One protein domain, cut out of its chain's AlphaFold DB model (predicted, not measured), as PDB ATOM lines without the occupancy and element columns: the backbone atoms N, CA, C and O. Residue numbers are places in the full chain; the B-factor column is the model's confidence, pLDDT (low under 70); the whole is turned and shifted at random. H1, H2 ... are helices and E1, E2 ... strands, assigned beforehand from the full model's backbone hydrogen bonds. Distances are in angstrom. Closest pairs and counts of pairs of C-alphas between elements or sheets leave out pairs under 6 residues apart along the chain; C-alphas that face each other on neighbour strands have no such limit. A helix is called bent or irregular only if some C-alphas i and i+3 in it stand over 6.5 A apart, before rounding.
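What this domain is: This is residues 38 to 107 of the 107 residues of the protein "Glucosamine_iso domain-containing protein" of Rhodococcus sp. P27 (UniProt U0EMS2). A narrow ribbon of two parallel strands, E1 and E2, lies side by side with H1 and H2 over one of its faces, and the short H3 sits beyond the strands' last residues and packs on H1. H4 is set off past the E2 side of the ribbon, where its residues 92 to 97 and the tail residues 99 to 105 stick out before the chain's end folds back toward E2. The 70 printed residues, with four named helices and two named strands in the order E1 H1 H2 E2 H3 H4, are mixed in class, helices and strands. The whole is compact, with a radius of gyration of the C-alphas of 12.2 A and spans of 35 by 26 by 18 A.

How they stand to each other: The strands E1, residues 40 to 44, and E2, residues 76 to 80, are parallel neighbours at 13 degrees; C-alphas 42 and 78 face each other at 4.8 A. N 42 and O 77, at 2.9 A, and N 79 and O 42, at 2.8 A, are within hydrogen-bond range. H1, residues 47 to 57, is near E2, with 5 pairs of C-alphas within 10 A. H2, residues 66 to 72, touches H1 at a steep tilt of 43 degrees, the same way; their closest C-alphas, of Ala 56 and Ser 68, are 4.1 A apart. E1, H1, H2 and E2 form a strand-helix-strand unit, two parallel neighbour strands with helices between them along the chain, and its crossover is right-handed. H3, residues 82 to 85, touches H1, the closest C-alphas being those of Ala 50 and Ala 84, 4.2 A apart. H4, residues 91 to 99, is close to H3 but not clearly touching, with the C-alphas of Ala 85 and Ala 91 closest at 7.0 A; it is apart from E1, E2, H1 and H2. Every O i to N i+4 pair is within hydrogen-bond range in H4, against 5 of 7 in H1 and 0 of 3 in H2, where 4 of 4 O i to N i+3 pairs are; H3 is too short for an i+4 pair.

Where its parts are: E1 begins at C-alpha 40 (20.289, 9.154, 0.237) and is 13.2 A long; E2 is 12.9 A. H1 measures 15.4 A and is irregular, with C-alphas 48 and 51 7.3 A apart. H2 measures 11.8 A and is neither bent nor irregular, but only just: C-alphas 66 and 69 are 6.1 A apart. H3 measures 4.9 A, and H4, 12.4 A, ends at C-alpha 99 (9.153, 26.134, 0.773).

The domain as a whole: The two C-alphas farthest apart, of Phe 64 and Ala 103, are 35.7 A from each other. The printed part has no cut and no long link. Its mean pLDDT is 95.5, and no printed residue is under 70.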
ATOM      1  N   LYS A  38      25.286   8.322  -4.147       96.44
ATOM      2  CA  LYS A  38      25.306   9.731  -4.588       96.44
ATOM      3  C   LYS A  38      24.249  10.579  -3.881       96.44
ATOM      4  O   LYS A  38      24.429  11.780  -3.732       96.44
ATOM      5  N   HIS A  39      23.152   9.945  -3.485       96.69
ATOM      6  CA  HIS A  39      22.000  10.576  -2.866       96.69
ATOM      7  C   HIS A  39      21.298   9.561  -1.969       96.69
ATOM      8  O   HIS A  39      21.042   8.429  -2.386       96.69
ATOM      9  N   LEU A  40      21.008   9.966  -0.737       97.12
ATOM     10  CA  LEU A  40      20.289   9.154   0.237       97.12
ATOM     11  C   LEU A  40      18.874   9.679   0.427       97.12
ATOM     12  O   LEU A  40      18.676  10.876   0.608       97.12
ATOM     13  N   VAL A  41      17.904   8.769   0.467       97.06
ATOM     14  CA  VAL A  41      16.516   9.092   0.805       97.06
ATOM     15  C   VAL A  41      16.121   8.302   2.048       97.06
ATOM     16  O   VAL A  41      16.029   7.074   2.011       97.06
ATOM     17  N   LEU A  42      15.903   9.006   3.159       97.31
ATOM     18  CA  LEU A  42      15.354   8.439   4.390       97.31
ATOM     19  C   LEU A  42      13.843   8.664   4.409       97.31
ATOM     20  O   LEU A  42      13.393   9.797   4.269       97.31
ATOM     21  N   ILE A  43      13.073   7.602   4.644       98.06
ATOM     22  CA  ILE A  43      11.615   7.672   4.768       98.06
ATOM     23  C   ILE A  43      11.210   7.155   6.150       98.06
ATOM     24  O   ILE A  43      11.645   6.071   6.552       98.06
ATOM     25  N   ALA A  44      10.377   7.902   6.875       97.88
ATOM     26  CA  ALA A  44       9.787   7.443   8.131       97.88
ATOM     27  C   ALA A  44       8.329   7.892   8.283       97.88
ATOM     28  O   ALA A  44       7.973   9.010   7.932       97.88
ATOM     29  N   GLU A  45       7.503   7.012   8.842       98.31
ATOM     30  CA  GLU A  45       6.064   7.228   9.005       98.31
ATOM     31  C   GLU A  45       5.612   6.811  10.410       98.31
ATOM     32  O   GLU A  45       6.016   5.756  10.929       98.31
ATOM     33  N   GLY A  46       4.746   7.626  11.010       98.31
ATOM     34  CA  GLY A  46       4.045   7.347  12.251       98.31
ATOM     35  C   GLY A  46       4.805   7.744  13.521       98.31
ATOM     36  O   GLY A  46       6.027   7.638  13.629       98.31
ATOM     37  N   ALA A  47       4.042   8.096  14.560       98.25
ATOM     38  CA  ALA A  47       4.552   8.648  15.824       98.25
ATOM     39  C   ALA A  47       5.605   7.777  16.533       98.25
ATOM     40  O   ALA A  47       6.501   8.289  17.196       98.25
ATOM     41  N   ARG A  48       5.573   6.448  16.347       96.88
ATOM     42  CA  ARG A  48       6.593   5.538  16.909       96.88
ATOM     43  C   ARG A  48       8.007   5.809  16.385       96.88
ATOM     44  O   ARG A  48       8.966   5.283  16.947       96.88
ATOM     45  N   LYS A  49       8.140   6.550  15.284       97.94
ATOM     46  CA  LYS A  49       9.420   6.931  14.687       97.94
ATOM     47  C   LYS A  49       9.912   8.297  15.157       97.94
ATOM     48  O   LYS A  49      11.103   8.543  14.998       97.94
ATOM     49  N   ALA A  50       9.071   9.121  15.784       98.44
ATOM     50  CA  ALA A  50       9.418  10.496  16.136       98.44
ATOM     51  C   ALA A  50      10.701  10.638  16.979       98.44
ATOM     52  O   ALA A  50      11.576  11.404  16.568       98.44
ATOM     53  N   PRO A  51      10.936   9.824  18.031       98.25
ATOM     54  CA  PRO A  51      12.192   9.897  18.779       98.25
ATOM     55  C   PRO A  51      13.421   9.569  17.922       98.25
ATOM     56  O   PRO A  51      14.485  10.169  18.073       98.25
ATOM     57  N   ALA A  52      13.288   8.598  17.011       97.94
ATOM     58  CA  ALA A  52      14.379   8.166  16.143       97.94
ATOM     59  C   ALA A  52      14.672   9.197  15.046       97.94
ATOM     60  O   ALA A  52      15.839   9.447  14.759       97.94
ATOM     61  N   VAL A  53      13.631   9.809  14.470       98.50
ATOM     62  CA  VAL A  53      13.756  10.909  13.504       98.50
ATOM     63  C   VAL A  53      14.450  12.095  14.162       98.50
ATOM     64  O   VAL A  53      15.485  12.534  13.670       98.50
ATOM     65  N   ARG A  54      13.975  12.545  15.329       98.50
ATOM     66  CA  ARG A  54      14.621  13.624  16.083       98.50
ATOM     67  C   ARG A  54      16.095  13.328  16.365       98.50
ATOM     68  O   ARG A  54      16.953  14.156  16.079       98.50
ATOM     69  N   ALA A  55      16.409  12.140  16.883       98.50
ATOM     70  CA  ALA A  55      17.791  11.763  17.179       98.50
ATOM     71  C   ALA A  55      18.680  11.703  15.924       98.50
ATOM     72  O   ALA A  55      19.856  12.048  15.998       98.50
ATOM     73  N   ALA A  56      18.133  11.279  14.783       98.19
ATOM     74  CA  ALA A  56      18.871  11.198  13.529       98.19
ATOM     75  C   ALA A  56      19.136  12.574  12.904       98.19
ATOM     76  O   ALA A  56      20.194  12.756  12.307       98.19
ATOM     77  N   ILE A  57      18.205  13.524  13.027       97.88
ATOM     78  CA  ILE A  57      18.258  14.815  12.319       97.88
ATOM     79  C   ILE A  57      18.812  15.951  13.190       97.88
ATOM     80  O   ILE A  57      19.586  16.767  12.701       97.88
ATOM     81  N   GLU A  58      18.454  15.992  14.473       98.19
ATOM     82  CA  GLU A  58      18.802  17.084  15.400       98.19
ATOM     83  C   GLU A  58      19.760  16.634  16.518       98.19
ATOM     84  O   GLU A  58      20.306  17.456  17.254       98.19
ATOM     85  N   GLY A  59      19.947  15.321  16.683       98.00
ATOM     86  CA  GLY A  59      20.827  14.744  17.695       98.00
ATOM     87  C   GLY A  59      22.307  14.722  17.290       98.00
ATOM     88  O   GLY A  59      22.648  14.971  16.134       98.00
ATOM     89  N   PRO A  60      23.214  14.383  18.224       98.12
ATOM     90  CA  PRO A  60      24.631  14.232  17.914       98.12
ATOM     91  C   PRO A  60      24.885  13.012  17.020       98.12
ATOM     92  O   PRO A  60      24.268  11.958  17.203       98.12
ATOM     93  N   VAL A  61      25.882  13.114  16.135       98.06
ATOM     94  CA  VAL A  61      26.397  11.955  15.394       98.06
ATOM     95  C   VAL A  61      26.954  10.929  16.381       98.06
ATOM     96  O   VAL A  61      27.905  11.201  17.116       98.06
ATOM     97  N   SER A  62      26.343   9.746  16.432       97.19
ATOM     98  CA  SER A  62      26.635   8.745  17.456       97.19
ATOM     99  C   SER A  62      26.310   7.325  17.006       97.19
ATOM    100  O   SER A  62      25.279   7.069  16.388       97.19
ATOM    101  N   ALA A  63      27.133   6.358  17.419       94.81
ATOM    102  CA  ALA A  63      26.872   4.936  17.189       94.81
ATOM    103  C   ALA A  63      25.602   4.427  17.903       94.81
ATOM    104  O   ALA A  63      25.048   3.403  17.502       94.81
ATOM    105  N   PHE A  64      25.116   5.140  18.929       95.62
ATOM    106  CA  PHE A  64      23.835   4.843  19.578       95.62
ATOM    107  C   PHE A  64      22.628   5.165  18.683       95.62
ATOM    108  O   PHE A  64      21.586   4.529  18.820       95.62
ATOM    109  N   CYS A  65      22.773   6.104  17.741       97.38
ATOM    110  CA  CYS A  65      21.794   6.387  16.694       97.38
ATOM    111  C   CYS A  65      22.473   6.282  15.318       97.38
ATOM    112  O   CYS A  65      22.888   7.296  14.760       97.38
ATOM    113  N   PRO A  66      22.584   5.078  14.729       95.88
ATOM    114  CA  PRO A  66      23.274   4.875  13.453       95.88
ATOM    115  C   PRO A  66      22.815   5.803  12.317       95.88
ATOM    116  O   PRO A  66      23.634   6.215  11.503       95.88
ATOM    117  N   ALA A  67      21.528   6.168  12.282       97.44
ATOM    118  CA  ALA A  67      20.961   7.068  11.276       97.44
ATOM    119  C   ALA A  67      21.495   8.510  11.365       97.44
ATOM    120  O   ALA A  67      21.439   9.231  10.377       97.44
ATOM    121  N   SER A  68      22.075   8.922  12.497       98.19
ATOM    122  CA  SER A  68      22.714  10.242  12.633       98.19
ATOM    123  C   SER A  68      23.914  10.439  11.698       98.19
ATOM    124  O   SER A  68      24.266  11.571  11.386       98.19
ATOM    125  N   VAL A  69      24.509   9.361  11.164       97.62
ATOM    126  CA  VAL A  69      25.582   9.455  10.156       97.62
ATOM    127  C   VAL A  69      25.129  10.165   8.874       97.62
ATOM    128  O   VAL A  69      25.959  10.724   8.163       97.62
ATOM    129  N   LEU A  70      23.819  10.182   8.592       97.12
ATOM    130  CA  LEU A  70      23.247  10.871   7.434       97.12
ATOM    131  C   LEU A  70      23.538  12.377   7.456       97.12
ATOM    132  O   LEU A  70      23.667  12.971   6.394       97.12
ATOM    133  N   GLN A  71      23.725  12.977   8.637       97.38
ATOM    134  CA  GLN A  71      24.095  14.392   8.779       97.38
ATOM    135  C   GLN A  71      25.447  14.730   8.127       97.38
ATOM    136  O   GLN A  71      25.715  15.888   7.825       97.38
ATOM    137  N   LEU A  72      26.309  13.728   7.921       97.19
ATOM    138  CA  LEU A  72      27.624  13.891   7.297       97.19
ATOM    139  C   LEU A  72      27.600  13.668   5.781       97.19
ATOM    140  O   LEU A  72      28.612  13.882   5.114       97.19
ATOM    141  N   HIS A  73      26.484  13.192   5.234       97.50
ATOM    142  CA  HIS A  73      26.384  12.882   3.819       97.50
ATOM    143  C   HIS A  73      26.063  14.156   3.017       97.50
ATOM    144  O   HIS A  73      25.148  14.892   3.389       97.50
ATOM    145  N   PRO A  74      26.771  14.434   1.904       95.44
ATOM    146  CA  PRO A  74      26.637  15.702   1.182       95.44
ATOM    147  C   PRO A  74      25.266  15.901   0.525       95.44
ATOM    148  O   PRO A  74      24.906  17.029   0.200       95.44
ATOM    149  N   HIS A  75      24.505  14.823   0.308       95.88
ATOM    150  CA  HIS A  75      23.203  14.889  -0.355       95.88
ATOM    151  C   HIS A  75      22.198  13.897   0.242       95.88
ATOM    152  O   HIS A  75      22.262  12.693  -0.015       95.88
ATOM    153  N   VAL A  76      21.276  14.393   1.071       96.00
ATOM    154  CA  VAL A  76      20.237  13.585   1.727       96.00
ATOM    155  C   VAL A  76      18.879  14.262   1.593       96.00
ATOM    156  O   VAL A  76      18.747  15.448   1.886       96.00
ATOM    157  N   THR A  77      17.857  13.492   1.229       96.00
ATOM    158  CA  THR A  77      16.451  13.864   1.407       96.00
ATOM    159  C   THR A  77      15.859  13.074   2.565       96.00
ATOM    160  O   THR A  77      16.005  11.853   2.642       96.00
ATOM    161  N   VAL A  78      15.146  13.760   3.451       96.88
ATOM    162  CA  VAL A  78      14.410  13.138   4.553       96.88
ATOM    163  C   VAL A  78      12.928  13.408   4.339       96.88
ATOM    164  O   VAL A  78      12.506  14.559   4.311       96.88
ATOM    165  N   VAL A  79      12.152  12.343   4.161       97.44
ATOM    166  CA  VAL A  79      10.707  12.398   3.946       97.44
ATOM    167  C   VAL A  79      10.025  11.782   5.158       97.44
ATOM    168  O   VAL A  79      10.174  10.590   5.431       97.44
ATOM    169  N   VAL A  80       9.291  12.603   5.900       97.81
ATOM    170  CA  VAL A  80       8.587  12.185   7.113       97.81
ATOM    171  C   VAL A  80       7.159  12.700   7.110       97.81
ATOM    172  O   VAL A  80       6.890  13.777   6.580       97.81
ATOM    173  N   ASP A  81       6.243  11.927   7.687       98.31
ATOM    174  CA  ASP A  81       4.889  12.401   7.961       98.31
ATOM    175  C   ASP A  81       4.853  13.286   9.219       98.31
ATOM    176  O   ASP A  81       5.799  13.336  10.008       98.31
ATOM    177  N   GLU A  82       3.729  13.971   9.431       98.00
ATOM    178  CA  GLU A  82       3.524  14.844  10.595       98.00
ATOM    179  C   GLU A  82       3.736  14.109  11.923       98.00
ATOM    180  O   GLU A  82       4.328  14.642  12.861       98.00
ATOM    181  N   ALA A  83       3.295  12.852  12.000       98.44
ATOM    182  CA  ALA A  83       3.419  12.065  13.214       98.44
ATOM    183  C   ALA A  83       4.883  11.711  13.524       98.44
ATOM    184  O   ALA A  83       5.290  11.803  14.680       98.44
ATOM    185  N   ALA A  84       5.693  11.335  12.528       98.56
ATOM    186  CA  ALA A  84       7.123  11.092  12.709       98.56
ATOM    187  C   ALA A  84       7.936  12.389  12.876       98.56
ATOM    188  O   ALA A  84       9.010  12.355  13.472       98.56
ATOM    189  N   ALA A  85       7.434  13.528  12.401       98.25
ATOM    190  CA  ALA A  85       8.032  14.842  12.632       98.25
ATOM    191  C   ALA A  85       7.693  15.438  14.011       98.25
ATOM    192  O   ALA A  85       8.327  16.406  14.418       98.25
ATOM    193  N   GLY A  86       6.730  14.866  14.745       98.25
ATOM    194  CA  GLY A  86       6.119  15.480  15.932       98.25
ATOM    195  C   GLY A  86       7.045  15.774  17.122       98.25
ATOM    196  O   GLY A  86       6.625  16.454  18.053       98.25
ATOM    197  N   GLU A  87       8.289  15.286  17.110       98.50
ATOM    198  CA  GLU A  87       9.306  15.599  18.126       98.50
ATOM    199  C   GLU A  87      10.453  16.493  17.617       98.50
ATOM    200  O   GLU A  87      11.357  16.810  18.394       98.50
ATOM    201  N   LEU A  88      10.443  16.901  16.344       98.50
ATOM    202  CA  LEU A  88      11.435  17.833  15.802       98.50
ATOM    203  C   LEU A  88      11.265  19.212  16.442       98.50
ATOM    204  O   LEU A  88      10.175  19.783  16.445       98.50
ATOM    205  N   GLN A  89      12.357  19.765  16.960       98.31
ATOM    206  CA  GLN A  89      12.369  21.100  17.551       98.31
ATOM    207  C   GLN A  89      12.405  22.199  16.485       98.31
ATOM    208  O   GLN A  89      11.956  23.314  16.740       98.31
ATOM    209  N   LEU A  90      12.926  21.890  15.296       97.56
ATOM    210  CA  LEU A  90      13.108  22.828  14.190       97.56
ATOM    211  C   LEU A  90      12.143  22.567  13.021       97.56
ATOM    212  O   LEU A  90      12.416  22.980  11.896       97.56
ATOM    213  N   ALA A  91      11.003  21.908  13.268       96.56
ATOM    214  CA  ALA A  91      10.024  21.560  12.231       96.56
ATOM    215  C   ALA A  91       9.626  22.761  11.349       96.56
ATOM    216  O   ALA A  91       9.663  22.663  10.121       96.56
ATOM    217  N   ASP A  92       9.324  23.908  11.962       97.25
ATOM    218  CA  ASP A  92       8.942  25.128  11.237       97.25
ATOM    219  C   ASP A  92      10.085  25.668  10.370       97.25
ATOM    220  O   ASP A  92       9.866  26.104   9.240       97.25
ATOM    221  N   PHE A  93      11.327  25.579  10.856       97.12
ATOM    222  CA  PHE A  93      12.508  25.952  10.081       97.12
ATOM    223  C   PHE A  93      12.690  25.037   8.859       97.12
ATOM    224  O   PHE A  93      12.959  25.523   7.758       97.12
ATOM    225  N   TYR A  94      12.501  23.723   9.013       95.75
ATOM    226  CA  TYR A  94      12.598  22.781   7.893       95.75
ATOM    227  C   TYR A  94      11.520  23.019   6.833       95.75
ATOM    228  O   TYR A  94      11.818  22.984   5.638       95.75
ATOM    229  N   ARG A  95      10.283  23.326   7.242       95.12
ATOM    230  CA  ARG A  95       9.218  23.706   6.300       95.12
ATOM    231  C   ARG A  95       9.563  24.986   5.566       95.12
ATOM    232  O   ARG A  95       9.585  24.982   4.340       95.12
ATOM    233  N   TYR A  96       9.928  26.031   6.307       96.38
ATOM    234  CA  TYR A  96      10.289  27.320   5.730       96.38
ATOM    235  C   TYR A  96      11.406  27.176   4.690       96.38
ATOM    236  O   TYR A  96      11.279  27.641   3.560       96.38
ATOM    237  N   THR A  97      12.491  26.486   5.043       94.38
ATOM    238  CA  THR A  97      13.622  26.267   4.128       94.38
ATOM    239  C   THR A  97      13.253  25.421   2.913       94.38
ATOM    240  O   THR A  97      13.759  25.688   1.828       94.38
ATOM    241  N   THR A  98      12.351  24.449   3.061       92.00
ATOM    242  CA  THR A  98      11.854  23.636   1.940       92.00
ATOM    243  C   THR A  98      10.967  24.452   1.000       92.00
ATOM    244  O   THR A  98      11.146  24.390  -0.213       92.00
ATOM    245  N   GLU A  99      10.049  25.256   1.540       94.06
ATOM    246  CA  GLU A  99       9.153  26.134   0.773       94.06
ATOM    247  C   GLU A  99       9.913  27.208  -0.013       94.06
ATOM    248  O   GLU A  99       9.508  27.579  -1.113       94.06
ATOM    249  N   HIS A 100      11.036  27.682   0.532       94.94
ATOM    250  CA  HIS A 100      11.873  28.723  -0.072       94.94
ATOM    251  C   HIS A 100      13.103  28.160  -0.794       94.94
ATOM    252  O   HIS A 100      14.008  28.913  -1.166       94.94
ATOM    253  N   LYS A 101      13.165  26.839  -0.993       90.50
ATOM    254  CA  LYS A 101      14.278  26.189  -1.684       90.50
ATOM    255  C   LYS A 101      14.310  26.628  -3.159       90.50
ATOM    256  O   LYS A 101      13.283  26.542  -3.835       90.50
ATOM    257  N   PRO A 102      15.464  27.063  -3.702       89.25
ATOM    258  CA  PRO A 102      15.596  27.368  -5.124       89.25
ATOM    259  C   PRO A 102      15.228  26.157  -5.986       89.25
ATOM    260  O   PRO A 102      15.676  25.047  -5.709       89.25
ATOM    261  N   ALA A 103      14.477  26.369  -7.068       82.88
ATOM    262  CA  ALA A 103      14.035  25.289  -7.960       82.88
ATOM    263  C   ALA A 103      15.198  24.497  -8.596       82.88
ATOM    264  O   ALA A 103      15.044  23.334  -8.956       82.88
ATOM    265  N   GLU A 104      16.369  25.124  -8.714       81.06
ATOM    266  CA  GLU A 104      17.600  24.528  -9.246       81.06
ATOM    267  C   GLU A 104      18.267  23.560  -8.255       81.06
ATOM    268  O   GLU A 104      19.071  22.708  -8.636       81.06
ATOM    269  N   GLN A 105      17.925  23.670  -6.969       72.19
ATOM    270  CA  GLN A 105      18.440  22.821  -5.910       72.19
ATOM    271  C   GLN A 105      17.538  21.576  -5.822       72.19
ATOM    272  O   GLN A 105      16.531  21.553  -5.113       72.19
ATOM    273  N   GLY A 106      17.880  20.535  -6.589       72.88
ATOM    274  CA  GLY A 106      17.173  19.246  -6.584       72.88
ATOM    275  C   GLY A 106      17.061  18.631  -5.183       72.88
ATOM    276  O   GLY A 106      17.810  18.996  -4.270       72.88
ATOM    277  N   TYR A 107      16.077  17.750  -4.981       73.25
ATOM    278  CA  TYR A 107      15.973  16.960  -3.747       73.25
ATOM    279  C   TYR A 107      17.102  15.953  -3.642       73.25
ATOM    280  O   TYR A 107      17.497  15.391  -4.682       73.25
TER     281      TYR A 107